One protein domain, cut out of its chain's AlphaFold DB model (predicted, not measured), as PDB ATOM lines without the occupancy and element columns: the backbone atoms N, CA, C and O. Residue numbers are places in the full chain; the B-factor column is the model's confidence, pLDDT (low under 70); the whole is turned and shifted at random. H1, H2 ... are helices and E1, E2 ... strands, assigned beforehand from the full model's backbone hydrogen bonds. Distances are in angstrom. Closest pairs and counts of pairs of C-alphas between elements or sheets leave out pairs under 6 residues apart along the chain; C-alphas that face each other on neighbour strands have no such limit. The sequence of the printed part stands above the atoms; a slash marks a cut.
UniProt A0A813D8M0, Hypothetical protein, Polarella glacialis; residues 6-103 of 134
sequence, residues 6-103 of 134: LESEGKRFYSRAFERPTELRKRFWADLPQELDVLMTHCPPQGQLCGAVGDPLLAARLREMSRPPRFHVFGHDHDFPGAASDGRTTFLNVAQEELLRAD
ATOM      1  N   LEU A   6     -11.341 111.262 145.706       67.62
ATOM      2  CA  LEU A   6     -12.717 110.850 145.976       67.62
ATOM      3  C   LEU A   6     -13.649 112.068 146.083       67.62
ATOM      4  O   LEU A   6     -14.796 111.993 145.661       67.62
ATOM      5  N   GLU A   7     -13.147 113.190 146.593       69.94
ATOM      6  CA  GLU A   7     -13.905 114.437 146.713       69.94
ATOM      7  C   GLU A   7     -13.977 115.194 145.386       69.94
ATOM      8  O   GLU A   7     -15.009 115.783 145.089       69.94
ATOM      9  N   SER A   8     -12.910 115.168 144.578       69.69
ATOM     10  CA  SER A   8     -12.883 115.886 143.296       69.69
ATOM     11  C   SER A   8     -13.388 115.070 142.100       69.69
ATOM     12  O   SER A   8     -13.860 115.647 141.128       69.69
ATOM     13  N   GLU A   9     -13.276 113.740 142.136       67.69
ATOM     14  CA  GLU A   9     -13.498 112.854 140.979       67.69
ATOM     15  C   GLU A   9     -14.385 111.634 141.295       67.69
ATOM     16  O   GLU A   9     -14.666 110.836 140.400       67.69
ATOM     17  N   GLY A  10     -14.823 111.439 142.546       68.44
ATOM     18  CA  GLY A  10     -15.695 110.318 142.929       68.44
ATOM     19  C   GLY A  10     -15.045 108.931 142.810       68.44
ATOM     20  O   GLY A  10     -15.734 107.915 142.901       68.44
ATOM     21  N   LYS A  11     -13.727 108.860 142.588       59.41
ATOM     22  CA  LYS A  11     -12.991 107.624 142.281       59.41
ATOM     23  C   LYS A  11     -11.819 107.419 143.237       59.41
ATOM     24  O   LYS A  11     -11.144 108.364 143.636       59.41
ATOM     25  N   ARG A  12     -11.548 106.154 143.582       55.00
ATOM     26  CA  ARG A  12     -10.336 105.747 144.309       55.00
ATOM     27  C   ARG A  12      -9.242 105.426 143.297       55.00
ATOM     28  O   ARG A  12      -9.253 104.349 142.712       55.00
ATOM     29  N   PHE A  13      -8.308 106.346 143.094       48.56
ATOM     30  CA  PHE A  13      -7.085 106.058 142.348       48.56
ATOM     31  C   PHE A  13      -5.956 105.680 143.306       48.56
ATOM     32  O   PHE A  13      -5.804 106.275 144.372       48.56
ATOM     33  N   TYR A  14      -5.127 104.719 142.898       41.75
ATOM     34  CA  TYR A  14      -3.899 104.342 143.608       41.75
ATOM     35  C   TYR A  14      -2.826 105.447 143.576       41.75
ATOM     36  O   TYR A  14      -1.848 105.373 144.310       41.75
ATOM     37  N   SER A  15      -3.013 106.495 142.764       48.38
ATOM     38  CA  SER A  15      -1.965 107.449 142.384       48.38
ATOM     39  C   SER A  15      -1.568 108.477 143.450       48.38
ATOM     40  O   SER A  15      -0.756 109.342 143.146       48.38
ATOM     41  N   ARG A  16      -2.141 108.433 144.659       58.50
ATOM     42  CA  ARG A  16      -1.655 109.190 145.833       58.50
ATOM     43  C   ARG A  16      -1.760 108.399 147.149       58.50
ATOM     44  O   ARG A  16      -1.779 109.000 148.210       58.50
ATOM     45  N   ALA A  17      -1.858 107.068 147.062       65.00
ATOM     46  CA  ALA A  17      -1.787 106.107 148.170       65.00
ATOM     47  C   ALA A  17      -2.605 106.441 149.451       65.00
ATOM     48  O   ALA A  17      -2.259 107.274 150.278       65.00
ATOM     49  N   PHE A  18      -3.684 105.680 149.668       72.56
ATOM     50  CA  PHE A  18      -4.513 105.711 150.890       72.56
ATOM     51  C   PHE A  18      -5.328 106.988 151.154       72.56
ATOM     52  O   PHE A  18      -5.824 107.162 152.267       72.56
ATOM     53  N   GLU A  19      -5.580 107.825 150.144       74.00
ATOM     54  CA  GLU A  19      -6.438 109.006 150.304       74.00
ATOM     55  C   GLU A  19      -7.827 108.676 150.894       74.00
ATOM     56  O   GLU A  19      -8.430 107.615 150.659       74.00
ATOM     57  N   ARG A  20      -8.349 109.624 151.676       83.12
ATOM     58  CA  ARG A  20      -9.678 109.585 152.293       83.12
ATOM     59  C   ARG A  20     -10.340 110.964 152.178       83.12
ATOM     60  O   ARG A  20      -9.625 111.968 152.229       83.12
ATOM     61  N   PRO A  21     -11.680 111.038 152.087       85.94
ATOM     62  CA  PRO A  21     -12.403 112.301 152.166       85.94
ATOM     63  C   PRO A  21     -12.074 113.059 153.450       85.94
ATOM     64  O   PRO A  21     -11.849 112.449 154.499       85.94
ATOM     65  N   THR A  22     -12.107 114.383 153.367       86.88
ATOM     66  CA  THR A  22     -11.906 115.344 154.455       86.88
ATOM     67  C   THR A  22     -12.709 114.961 155.688       86.88
ATOM     68  O   THR A  22     -12.145 114.897 156.774       86.88
ATOM     69  N   GLU A  23     -13.987 114.615 155.534       89.50
ATOM     70  CA  GLU A  23     -14.844 114.262 156.671       89.50
ATOM     71  C   GLU A  23     -14.396 112.996 157.412       89.50
ATOM     72  O   GLU A  23     -14.494 112.934 158.635       89.50
ATOM     73  N   LEU A  24     -13.839 112.001 156.712       89.69
ATOM     74  CA  LEU A  24     -13.271 110.822 157.374       89.69
ATOM     75  C   LEU A  24     -11.920 111.135 158.019       89.69
ATOM     76  O   LEU A  24     -11.667 110.686 159.132       89.69
ATOM     77  N   ARG A  25     -11.072 111.931 157.356       91.31
ATOM     78  CA  ARG A  25      -9.775 112.355 157.911       91.31
ATOM     79  C   ARG A  25      -9.950 113.164 159.192       91.31
ATOM     80  O   ARG A  25      -9.289 112.860 160.174       91.31
ATOM     81  N   LYS A  26     -10.897 114.112 159.224       91.94
ATOM     82  CA  LYS A  26     -11.263 114.863 160.440       91.94
ATOM     83  C   LYS A  26     -11.575 113.928 161.608       91.94
ATOM     84  O   LYS A  26     -11.056 114.145 162.695       91.94
ATOM     85  N   ARG A  27     -12.380 112.883 161.377       93.56
ATOM     86  CA  ARG A  27     -12.734 111.892 162.409       93.56
ATOM     87  C   ARG A  27     -11.515 111.094 162.870       93.56
ATOM     88  O   ARG A  27     -11.242 111.062 164.059       93.56
ATOM     89  N   PHE A  28     -10.736 110.537 161.942       91.38
ATOM     90  CA  PHE A  28      -9.536 109.765 162.293       91.38
ATOM     91  C   PHE A  28      -8.506 110.584 163.072       91.38
ATOM     92  O   PHE A  28      -7.933 110.090 164.037       91.38
ATOM     93  N   TRP A  29      -8.267 111.833 162.669       93.88
ATOM     94  CA  TRP A  29      -7.319 112.708 163.353       93.88
ATOM     95  C   TRP A  29      -7.850 113.181 164.709       93.88
ATOM     96  O   TRP A  29      -7.069 113.293 165.653       93.88
ATOM     97  N   ALA A  30      -9.160 113.404 164.845       94.06
ATOM     98  CA  ALA A  30      -9.782 113.700 166.134       94.06
ATOM     99  C   ALA A  30      -9.649 112.528 167.123       94.06
ATOM    100  O   ALA A  30      -9.334 112.766 168.287       94.06
ATOM    101  N   ASP A  31      -9.789 111.290 166.641       94.00
ATOM    102  CA  ASP A  31      -9.713 110.060 167.445       94.00
ATOM    103  C   ASP A  31      -8.282 109.659 167.848       94.00
ATOM    104  O   ASP A  31      -8.102 108.689 168.587       94.00
ATOM    105  N   LEU A  32      -7.248 110.379 167.390       94.00
ATOM    106  CA  LEU A  32      -5.876 110.103 167.819       94.00
ATOM    107  C   LEU A  32      -5.763 110.216 169.350       94.00
ATOM    108  O   LEU A  32      -6.159 111.255 169.902       94.00
ATOM    109  N   PRO A  33      -5.179 109.204 170.026       91.75
ATOM    110  CA  PRO A  33      -4.902 109.281 171.450       91.75
ATOM    111  C   PRO A  33      -4.086 110.528 171.779       91.75
ATOM    112  O   PRO A  33      -3.232 110.967 171.003       91.75
ATOM    113  N   GLN A  34      -4.338 111.098 172.953       86.31
ATOM    114  CA  GLN A  34      -3.441 112.111 173.490       86.31
ATOM    115  C   GLN A  34      -2.138 111.436 173.936       86.31
ATOM    116  O   GLN A  34      -2.127 110.252 174.260       86.31
ATOM    117  N   GLU A  35      -1.047 112.200 173.963       86.31
ATOM    118  CA  GLU A  35       0.231 111.772 174.545       86.31
ATOM    119  C   GLU A  35       0.957 110.610 173.853       86.31
ATOM    120  O   GLU A  35       1.701 109.881 174.502       86.31
ATOM    121  N   LEU A  36       0.842 110.474 172.534       90.50
ATOM    122  CA  LEU A  36       1.587 109.470 171.766       90.50
ATOM    123  C   LEU A  36       3.109 109.655 171.885       90.50
ATOM    124  O   LEU A  36       3.603 110.778 171.896       90.50
ATOM    125  N   ASP A  37       3.876 108.567 171.924       91.12
ATOM    126  CA  ASP A  37       5.327 108.634 171.707       91.12
ATOM    127  C   ASP A  37       5.653 108.640 170.219       91.12
ATOM    128  O   ASP A  37       6.373 109.514 169.741       91.12
ATOM    129  N   VAL A  38       5.062 107.700 169.483       93.31
ATOM    130  CA  VAL A  38       5.283 107.525 168.050       93.31
ATOM    131  C   VAL A  38       3.942 107.545 167.326       93.31
ATOM    132  O   VAL A  38       3.038 106.774 167.644       93.31
ATOM    133  N   LEU A  39       3.826 108.414 166.325       95.75
ATOM    134  CA  LEU A  39       2.758 108.401 165.332       95.75
ATOM    135  C   LEU A  39       3.341 107.922 164.002       95.75
ATOM    136  O   LEU A  39       4.335 108.467 163.533       95.75
ATOM    137  N   MET A  40       2.704 106.935 163.374       95.81
ATOM    138  CA  MET A  40       3.086 106.464 162.045       95.81
ATOM    139  C   MET A  40       1.928 106.652 161.068       95.81
ATOM    140  O   MET A  40       0.826 106.153 161.295       95.81
ATOM    141  N   THR A  41       2.169 107.366 159.973       93.75
ATOM    142  CA  THR A  41       1.171 107.592 158.917       93.75
ATOM    143  C   THR A  41       1.805 107.414 157.549       93.75
ATOM    144  O   THR A  41       3.000 107.592 157.380       93.75
ATOM    145  N   HIS A  42       1.015 107.088 156.525       91.75
ATOM    146  CA  HIS A  42       1.540 107.173 155.160       91.75
ATOM    147  C   HIS A  42       1.681 108.636 154.715       91.75
ATOM    148  O   HIS A  42       2.711 109.023 154.179       91.75
ATOM    149  N   CYS A  43       0.644 109.445 154.964       89.38
ATOM    150  CA  CYS A  43       0.583 110.841 154.543       89.38
ATOM    151  C   CYS A  43       1.344 111.760 155.524       89.38
ATOM    152  O   CYS A  43       1.119 111.635 156.735       89.38
ATOM    153  N   PRO A  44       2.197 112.680 155.031       93.56
ATOM    154  CA  PRO A  44       2.876 113.687 155.844       93.56
ATOM    155  C   PRO A  44       1.903 114.761 156.352       93.56
ATOM    156  O   PRO A  44       0.924 115.079 155.668       93.56
ATOM    157  N   PRO A  45       2.160 115.391 157.512       94.81
ATOM    158  CA  PRO A  45       1.485 116.633 157.861       94.81
ATOM    159  C   PRO A  45       1.997 117.759 156.956       94.81
ATOM    160  O   PRO A  45       3.190 117.861 156.670       94.81
ATOM    161  N   GLN A  46       1.096 118.626 156.489       93.12
ATOM    162  CA  GLN A  46       1.487 119.716 155.597       93.12
ATOM    163  C   GLN A  46       2.551 120.628 156.235       93.12
ATOM    164  O   GLN A  46       2.357 121.140 157.337       93.12
ATOM    165  N   GLY A  47       3.639 120.874 155.498       92.25
ATOM    166  CA  GLY A  47       4.729 121.764 155.907       92.25
ATOM    167  C   GLY A  47       5.864 121.093 156.687       92.25
ATOM    168  O   GLY A  47       6.806 121.789 157.047       92.25
ATOM    169  N   GLN A  48       5.809 119.778 156.924       95.12
ATOM    170  CA  GLN A  48       6.902 119.018 157.542       95.12
ATOM    171  C   GLN A  48       7.455 118.006 156.543       95.12
ATOM    172  O   GLN A  48       6.762 117.048 156.205       95.12
ATOM    173  N   LEU A  49       8.687 118.231 156.067       93.56
ATOM    174  CA  LEU A  49       9.385 117.350 155.113       93.56
ATOM    175  C   LEU A  49       8.498 116.915 153.931       93.56
ATOM    176  O   LEU A  49       8.434 115.740 153.577       93.56
ATOM    177  N   CYS A  50       7.741 117.867 153.388       90.44
ATOM    178  CA  CYS A  50       6.744 117.631 152.354       90.44
ATOM    179  C   CYS A  50       6.373 118.947 151.655       90.44
ATOM    180  O   CYS A  50       6.224 119.986 152.308       90.44
ATOM    181  N   GLY A  51       6.129 118.877 150.347       83.75
ATOM    182  CA  GLY A  51       5.549 119.936 149.529       83.75
ATOM    183  C   GLY A  51       4.023 120.034 149.665       83.75
ATOM    184  O   GLY A  51       3.448 119.953 150.752       83.75
ATOM    185  N   ALA A  52       3.325 120.222 148.542       82.88
ATOM    186  CA  ALA A  52       1.878 120.475 148.517       82.88
ATOM    187  C   ALA A  52       0.993 119.240 148.794       82.88
ATOM    188  O   ALA A  52      -0.230 119.375 148.823       82.88
ATOM    189  N   VAL A  53       1.582 118.052 148.965       84.56
ATOM    190  CA  VAL A  53       0.852 116.780 149.120       84.56
ATOM    191  C   VAL A  53       0.480 116.450 150.570       84.56
ATOM    192  O   VAL A  53      -0.328 115.554 150.804       84.56
ATOM    193  N   GLY A  54       1.027 117.177 151.545       89.25
ATOM    194  CA  GLY A  54       0.794 116.908 152.962       89.25
ATOM    195  C   GLY A  54      -0.597 117.308 153.429       89.25
ATOM    196  O   GLY A  54      -1.232 118.194 152.858       89.25
ATOM    197  N   ASP A  55      -1.096 116.661 154.477       92.38
ATOM    198  CA  ASP A  55      -2.449 116.888 154.979       92.38
ATOM    199  C   ASP A  55      -2.508 118.117 155.917       92.38
ATOM    200  O   ASP A  55      -1.921 118.082 157.008       92.38
ATOM    201  N   PRO A  56      -3.240 119.196 155.558       92.19
ATOM    202  CA  PRO A  56      -3.438 120.345 156.441       92.19
ATOM    203  C   PRO A  56      -4.193 120.004 157.729       92.19
ATOM    204  O   PRO A  56      -3.955 120.641 158.752       92.19
ATOM    205  N   LEU A  57      -5.108 119.028 157.697       94.25
ATOM    206  CA  LEU A  57      -5.879 118.634 158.878       94.25
ATOM    207  C   LEU A  57      -4.999 117.921 159.900       94.25
ATOM    208  O   LEU A  57      -5.138 118.167 161.094       94.25
ATOM    209  N   LEU A  58      -4.079 117.073 159.437       94.88
ATOM    210  CA  LEU A  58      -3.116 116.413 160.314       94.88
ATOM    211  C   LEU A  58      -2.162 117.441 160.935       94.88
ATOM    212  O   LEU A  58      -1.957 117.432 162.145       94.88
ATOM    213  N   ALA A  59      -1.656 118.386 160.135       94.75
ATOM    214  CA  ALA A  59      -0.815 119.476 160.637       94.75
ATOM    215  C   ALA A  59      -1.533 120.346 161.685       94.75
ATOM    216  O   ALA A  59      -0.930 120.725 162.690       94.75
ATOM    217  N   ALA A  60      -2.816 120.660 161.471       95.62
ATOM    218  CA  ALA A  60      -3.628 121.384 162.448       95.62
ATOM    219  C   ALA A  60      -3.810 120.568 163.736       95.62
ATOM    220  O   ALA A  60      -3.503 121.065 164.818       95.62
ATOM    221  N   ARG A  61      -4.191 119.289 163.616       95.94
ATOM    222  CA  ARG A  61      -4.391 118.399 164.765       95.94
ATOM    223  C   ARG A  61      -3.143 118.289 165.638       95.94
ATOM    224  O   ARG A  61      -3.258 118.415 166.853       95.94
ATOM    225  N   LEU A  62      -1.966 118.085 165.041       95.62
ATOM    226  CA  LEU A  62      -0.695 117.986 165.772       95.62
ATOM    227  C   LEU A  62      -0.349 119.286 166.508       95.62
ATOM    228  O   LEU A  62       0.138 119.255 167.638       95.62
ATOM    229  N   ARG A  63      -0.642 120.440 165.898       94.81
ATOM    230  CA  ARG A  63      -0.430 121.755 166.516       94.81
ATOM    231  C   ARG A  63      -1.344 121.985 167.720       94.81
ATOM    232  O   ARG A  63      -0.915 122.589 168.695       94.81
ATOM    233  N   GLU A  64      -2.580 121.502 167.642       94.81
ATOM    234  CA  GLU A  64      -3.598 121.626 168.693       94.81
ATOM    235  C   GLU A  64      -3.379 120.660 169.867       94.81
ATOM    236  O   GLU A  64      -3.897 120.891 170.959       94.81
ATOM    237  N   MET A  65      -2.616 119.578 169.680       94.12
ATOM    238  CA  MET A  65      -2.280 118.661 170.770       94.12
ATOM    239  C   MET A  65      -1.436 119.373 171.832       94.12
ATOM    240  O   MET A  65      -0.373 119.928 171.538       94.12
ATOM    241  N   SER A  66      -1.867 119.285 173.092       92.69
ATOM    242  CA  SER A  66      -1.073 119.729 174.245       92.69
ATOM    243  C   SER A  66       0.250 118.961 174.323       92.69
ATOM    244  O   SER A  66       1.311 119.556 174.518       92.69
ATOM    245  N   ARG A  67       0.187 117.648 174.073       91.69
ATOM    246  CA  ARG A  67       1.314 116.710 174.035       91.69
ATOM    247  C   ARG A  67       1.301 115.938 172.705       91.69
ATOM    248  O   ARG A  67       0.710 114.856 172.650       91.69
ATOM    249  N   PRO A  68       1.857 116.511 171.618       94.69
ATOM    250  CA  PRO A  68       1.950 115.851 170.319       94.69
ATOM    251  C   PRO A  68       2.869 114.622 170.397       94.69
ATOM    252  O   PRO A  68       3.588 114.460 171.389       94.69
ATOM    253  N   PRO A  69       2.863 113.757 169.367       95.25
ATOM    254  CA  PRO A  69       3.841 112.684 169.251       95.25
ATOM    255  C   PRO A  69       5.275 113.204 169.374       95.25
ATOM    256  O   PRO A  69       5.612 114.230 168.796       95.25
ATOM    257  N   ARG A  70       6.146 112.473 170.078       93.00
ATOM    258  CA  ARG A  70       7.589 112.784 170.095       93.00
ATOM    259  C   ARG A  70       8.226 112.493 168.742       93.00
ATOM    260  O   ARG A  70       9.118 113.219 168.315       93.00
ATOM    261  N   PHE A  71       7.732 111.461 168.060       94.88
ATOM    262  CA  PHE A  71       8.162 111.066 166.727       94.88
ATOM    263  C   PHE A  71       6.959 110.912 165.805       94.88
ATOM    264  O   PHE A  71       6.019 110.180 166.118       94.88
ATOM    265  N   HIS A  72       7.001 111.555 164.645       96.38
ATOM    266  CA  HIS A  72       6.034 111.339 163.578       96.38
ATOM    267  C   HIS A  72       6.750 110.798 162.344       96.38
ATOM    268  O   HIS A  72       7.449 111.528 161.645       96.38
ATOM    269  N   VAL A  73       6.568 109.503 162.097       96.88
ATOM    270  CA  VAL A  73       7.186 108.771 160.990       96.88
ATOM    271  C   VAL A  73       6.195 108.651 159.839       96.88
ATOM    272  O   VAL A  73       5.073 108.170 160.020       96.88
ATOM    273  N   PHE A  74       6.602 109.074 158.650       94.94
ATOM    274  CA  PHE A  74       5.781 109.019 157.447       94.94
ATOM    275  C   PHE A  74       6.613 108.849 156.179       94.94
ATOM    276  O   PHE A  74       7.835 108.775 156.228       94.94
ATOM    277  N   GLY A  75       5.945 108.739 155.033       90.69
ATOM    278  CA  GLY A  75       6.596 108.680 153.727       90.69
ATOM    279  C   GLY A  75       5.872 109.569 152.726       90.69
ATOM    280  O   GLY A  75       5.536 110.711 153.027       90.69
ATOM    281  N   HIS A  76       5.560 108.987 151.565       90.31
ATOM    282  CA  HIS A  76       4.724 109.546 150.498       90.31
ATOM    283  C   HIS A  76       5.362 110.647 149.651       90.31
ATOM    284  O   HIS A  76       5.283 110.563 148.428       90.31
ATOM    285  N   ASP A  77       5.977 111.658 150.261       89.25
ATOM    286  CA  ASP A  77       6.643 112.707 149.492       89.25
ATOM    287  C   ASP A  77       8.111 112.341 149.254       89.25
ATOM    288  O   ASP A  77       8.957 112.463 150.139       89.25
ATOM    289  N   HIS A  78       8.389 111.821 148.063       90.44
ATOM    290  CA  HIS A  78       9.702 111.306 147.684       90.44
ATOM    291  C   HIS A  78      10.737 112.402 147.420       90.44
ATOM    292  O   HIS A  78      11.919 112.082 147.375       90.44
ATOM    293  N   ASP A  79      10.303 113.658 147.286       89.25
ATOM    294  CA  ASP A  79      11.181 114.799 147.003       89.25
ATOM    295  C   ASP A  79      11.750 115.429 148.291       89.25
ATOM    296  O   ASP A  79      12.586 116.330 148.237       89.25
ATOM    297  N   PHE A  80      11.283 114.982 149.463       90.94
ATOM    298  CA  PHE A  80      11.668 115.540 150.765       90.94
ATOM    299  C   PHE A  80      12.020 114.471 151.821       90.94
ATOM    300  O   PHE A  80      11.553 114.577 152.963       90.94
ATOM    301  N   PRO A  81      12.823 113.435 151.505       91.69
ATOM    302  CA  PRO A  81      13.249 112.463 152.507       91.69
ATOM    303  C   PRO A  81      14.134 113.122 153.574       91.69
ATOM    304  O   PRO A  81      14.917 114.026 153.280       91.69
ATOM    305  N   GLY A  82      14.051 112.651 154.820       91.19
ATOM    306  CA  GLY A  82      14.944 113.104 155.887       91.19
ATOM    307  C   GLY A  82      14.297 113.218 157.261       91.19
ATOM    308  O   GLY A  82      13.296 112.565 157.559       91.19
ATOM    309  N   ALA A  83      14.904 114.053 158.106       93.56
ATOM    310  CA  ALA A  83      14.482 114.310 159.475       93.56
ATOM    311  C   ALA A  83      14.436 115.820 159.757       93.56
ATOM    312  O   ALA A  83      15.301 116.571 159.306       93.56
ATOM    313  N   ALA A  84      13.437 116.257 160.518       94.50
ATOM    314  CA  ALA A  84      13.282 117.631 160.988       94.50
ATOM    315  C   ALA A  84      12.655 117.633 162.385       94.50
ATOM    316  O   ALA A  84      12.001 116.672 162.776       94.50
ATOM    317  N   SER A  85      12.827 118.712 163.144       94.56
ATOM    318  CA  SER A  85      12.201 118.865 164.458       94.56
ATOM    319  C   SER A  85      11.688 120.285 164.640       94.56
ATOM    320  O   SER A  85      12.346 121.241 164.231       94.56
ATOM    321  N   ASP A  86      10.522 120.417 165.271       94.12
ATOM    322  CA  ASP A  86       9.973 121.702 165.724       94.12
ATOM    323  C   ASP A  86      10.198 121.943 167.231       94.12
ATOM    324  O   ASP A  86       9.591 122.833 167.828       94.12
ATOM    325  N   GLY A  87      11.054 121.131 167.859       92.25
ATOM    326  CA  GLY A  87      11.318 121.147 169.298       92.25
ATOM    327  C   GLY A  87      10.282 120.396 170.140       92.25
ATOM    328  O   GLY A  87      10.527 120.162 171.321       92.25
ATOM    329  N   ARG A  88       9.146 119.984 169.560       93.00
ATOM    330  CA  ARG A  88       8.109 119.174 170.230       93.00
ATOM    331  C   ARG A  88       7.970 117.794 169.595       93.00
ATOM    332  O   ARG A  88       7.822 116.810 170.309       93.00
ATOM    333  N   THR A  89       8.017 117.739 168.267       94.88
ATOM    334  CA  THR A  89       7.912 116.530 167.449       94.88
ATOM    335  C   THR A  89       9.131 116.426 166.541       94.88
ATOM    336  O   THR A  89       9.506 117.390 165.874       94.88
ATOM    337  N   THR A  90       9.721 115.238 166.472       95.75
ATOM    338  CA  THR A  90      10.691 114.868 165.440       95.75
ATOM    339  C   THR A  90       9.944 114.218 164.279       95.75
ATOM    340  O   THR A  90       9.340 113.157 164.427       95.75
ATOM    341  N   PHE A  91       9.963 114.865 163.121       96.50
ATOM    342  CA  PHE A  91       9.345 114.405 161.884       96.50
ATOM    343  C   PHE A  91      10.361 113.629 161.052       96.50
ATOM    344  O   PHE A  91      11.490 114.082 160.866       96.50
ATOM    345  N   LEU A  92       9.952 112.470 160.544       95.75
ATOM    346  CA  LEU A  92      10.801 111.548 159.795       95.75
ATOM    347  C   LEU A  92      10.087 111.160 158.500       95.75
ATOM    348  O   LEU A  92       9.143 110.370 158.534       95.75
ATOM    349  N   ASN A  93      10.551 111.693 157.368       94.56
ATOM    350  CA  ASN A  93      10.122 111.243 156.050       94.56
ATOM    351  C   ASN A  93      11.062 110.131 155.563       94.56
ATOM    352  O   ASN A  93      12.185 110.389 155.130       94.56
ATOM    353  N   VAL A  94      10.589 108.888 155.635       93.94
ATOM    354  CA  VAL A  94      11.331 107.671 155.269       93.94
ATOM    355  C   VAL A  94      11.072 107.227 153.819       93.94
ATOM    356  O   VAL A  94      11.227 106.050 153.496       93.94
ATOM    357  N   ALA A  95      10.654 108.127 152.923       91.69
ATOM    358  CA  ALA A  95      10.477 107.812 151.503       91.69
ATOM    359  C   ALA A  95      11.837 107.558 150.813       91.69
ATOM    360  O   ALA A  95      12.608 108.475 150.573       91.69
ATOM    361  N   GLN A  96      12.148 106.302 150.476       88.44
ATOM    362  CA  GLN A  96      13.510 105.905 150.054       88.44
ATOM    363  C   GLN A  96      13.743 105.859 148.544       88.44
ATOM    364  O   GLN A  96      14.822 105.474 148.110       88.44
ATOM    365  N   GLU A  97      12.738 106.190 147.738       88.69
ATOM    366  CA  GLU A  97      12.788 106.045 146.274       88.69
ATOM    367  C   GLU A  97      14.013 106.727 145.658       88.69
ATOM    368  O   GLU A  97      14.682 106.126 144.822       88.69
ATOM    369  N   GLU A  98      14.342 107.948 146.085       83.44
ATOM    370  CA  GLU A  98      15.506 108.668 145.566       83.44
ATOM    371  C   GLU A  98      16.820 107.968 145.936       83.44
ATOM    372  O   GLU A  98      17.695 107.800 145.088       83.44
ATOM    373  N   LEU A  99      16.927 107.459 147.166       82.25
ATOM    374  CA  LEU A  99      18.096 106.705 147.610       82.25
ATOM    375  C   LEU A  99      18.254 105.384 146.846       82.25
ATOM    376  O   LEU A  99      19.347 105.062 146.384       82.25
ATOM    377  N   LEU A 100      17.154 104.653 146.658       87.19
ATOM    378  CA  LEU A 100      17.122 103.416 145.873       87.19
ATOM    379  C   LEU A 100      17.487 103.663 144.404       87.19
ATOM    380  O   LEU A 100      18.080 102.799 143.758       87.19
ATOM    381  N   ARG A 101      17.142 104.836 143.860       85.62
ATOM    382  CA  ARG A 101      17.531 105.248 142.504       85.62
ATOM    383  C   ARG A 101      19.005 105.627 142.419       85.62
ATOM    384  O   ARG A 101      19.634 105.320 141.408       85.62
ATOM    385  N   ALA A 102      19.539 106.279 143.449       85.88
ATOM    386  CA  ALA A 102      20.943 106.669 143.518       85.88
ATOM    387  C   ALA A 102      21.877 105.456 143.666       85.88
ATOM    388  O   ALA A 102      22.931 105.426 143.029       85.88
ATOM    389  N   ASP A 103      21.478 104.439 144.438       87.06
ATOM    390  CA  ASP A 103      22.210 103.175 144.566       87.06
ATOM    391  C   ASP A 103      21.292 101.937 144.448       87.06
ATOM    392  O   ASP A 103      20.894 101.331 145.450       87.06
TER     393      ASP A 103
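Overview. This is residues 6 to 103 of the 134 residues of the protein "Hypothetical protein" of Polarella glacialis (UniProt A0A813D8M0). A small twisted sheet of four short strands makes one side of a flat body, and two helices, H3 and then H2, lie side by side away from it, with the long unnamed stretch 41 to 55 running through the middle between sheet and H3. The short helices H1 and H4 are the elements farthest from the middle, one at each end of the printed part. The 98 printed residues run H1 H2 E1 H3 E2 E3 E4 H4; the sheet's order is E1 E2 E4 E3, mixed. The class is mixed, helices and strands, with under half of the residues in named elements. The whole is compact, with a radius of gyration of the C-alphas of 13.9 A, and spans 39 by 36 by 17 A.

Arrangement. Begin at the inner strands E2, residues 71 to 74, and E4, residues 90 to 93: they are parallel at 13 degrees, with N 72 and O 90 2.8 A apart, within hydrogen-bond range. Next to E2 find the edge strand E1, residues 38 to 40, parallel at 10 degrees, with N 39 and O 71 at 2.8 A. Next to E4 find the other edge strand, E3, residues 82 to 85; the two are an antiparallel hairpin at 160 degrees, with N 91 and O 84 at 2.7 A. With H3, residues 56 to 64, E1 and E2 make a strand-helix-strand unit, two parallel neighbour strands with a helix between them along the chain, and its crossover is right-handed. H3 is not on the sheet, with 1 pair of C-alphas within 10 A. It touches H2, residues 22 to 30, closest at the C-alphas of Trp 29 and Leu 58, 6.4 A; they run the same way at a shallow tilt of 24 degrees. H1, residues 6 to 9, is only just apart from H2, closest 8.0 A. H4, residues 97 to 102, is not on the sheet, and is apart from H3. In H2, H3 and H4 every O i to N i+4 pair is within hydrogen-bond range; H1 is too short for such a pair.

Along the chain. Find C-alpha 71 at (8.162, 111.066, 166.727), where E2 begins; it measures 9.8 A. E4 measures 10.1 A, E3 10.7 A and E1 6.5 A. H3 runs 12.3 A and H2 12.0 A. H1 begins at C-alpha 6, (-12.717, 110.850, 145.976), and runs 5.4 A. H4 runs 8.6 A to C-alpha 102 at (20.943, 106.669, 143.518).

Size, cuts and confidence. The two C-alphas farthest apart are those of Ser 66 and Asp 103, 41.2 A. The printed part has no cut. The links H1 to H2 and E1 to H3 are long, of 12 and 15 residues. Look for low confidence at residues 6 to 17, under 70; the mean pLDDT of the printed part is 87.5.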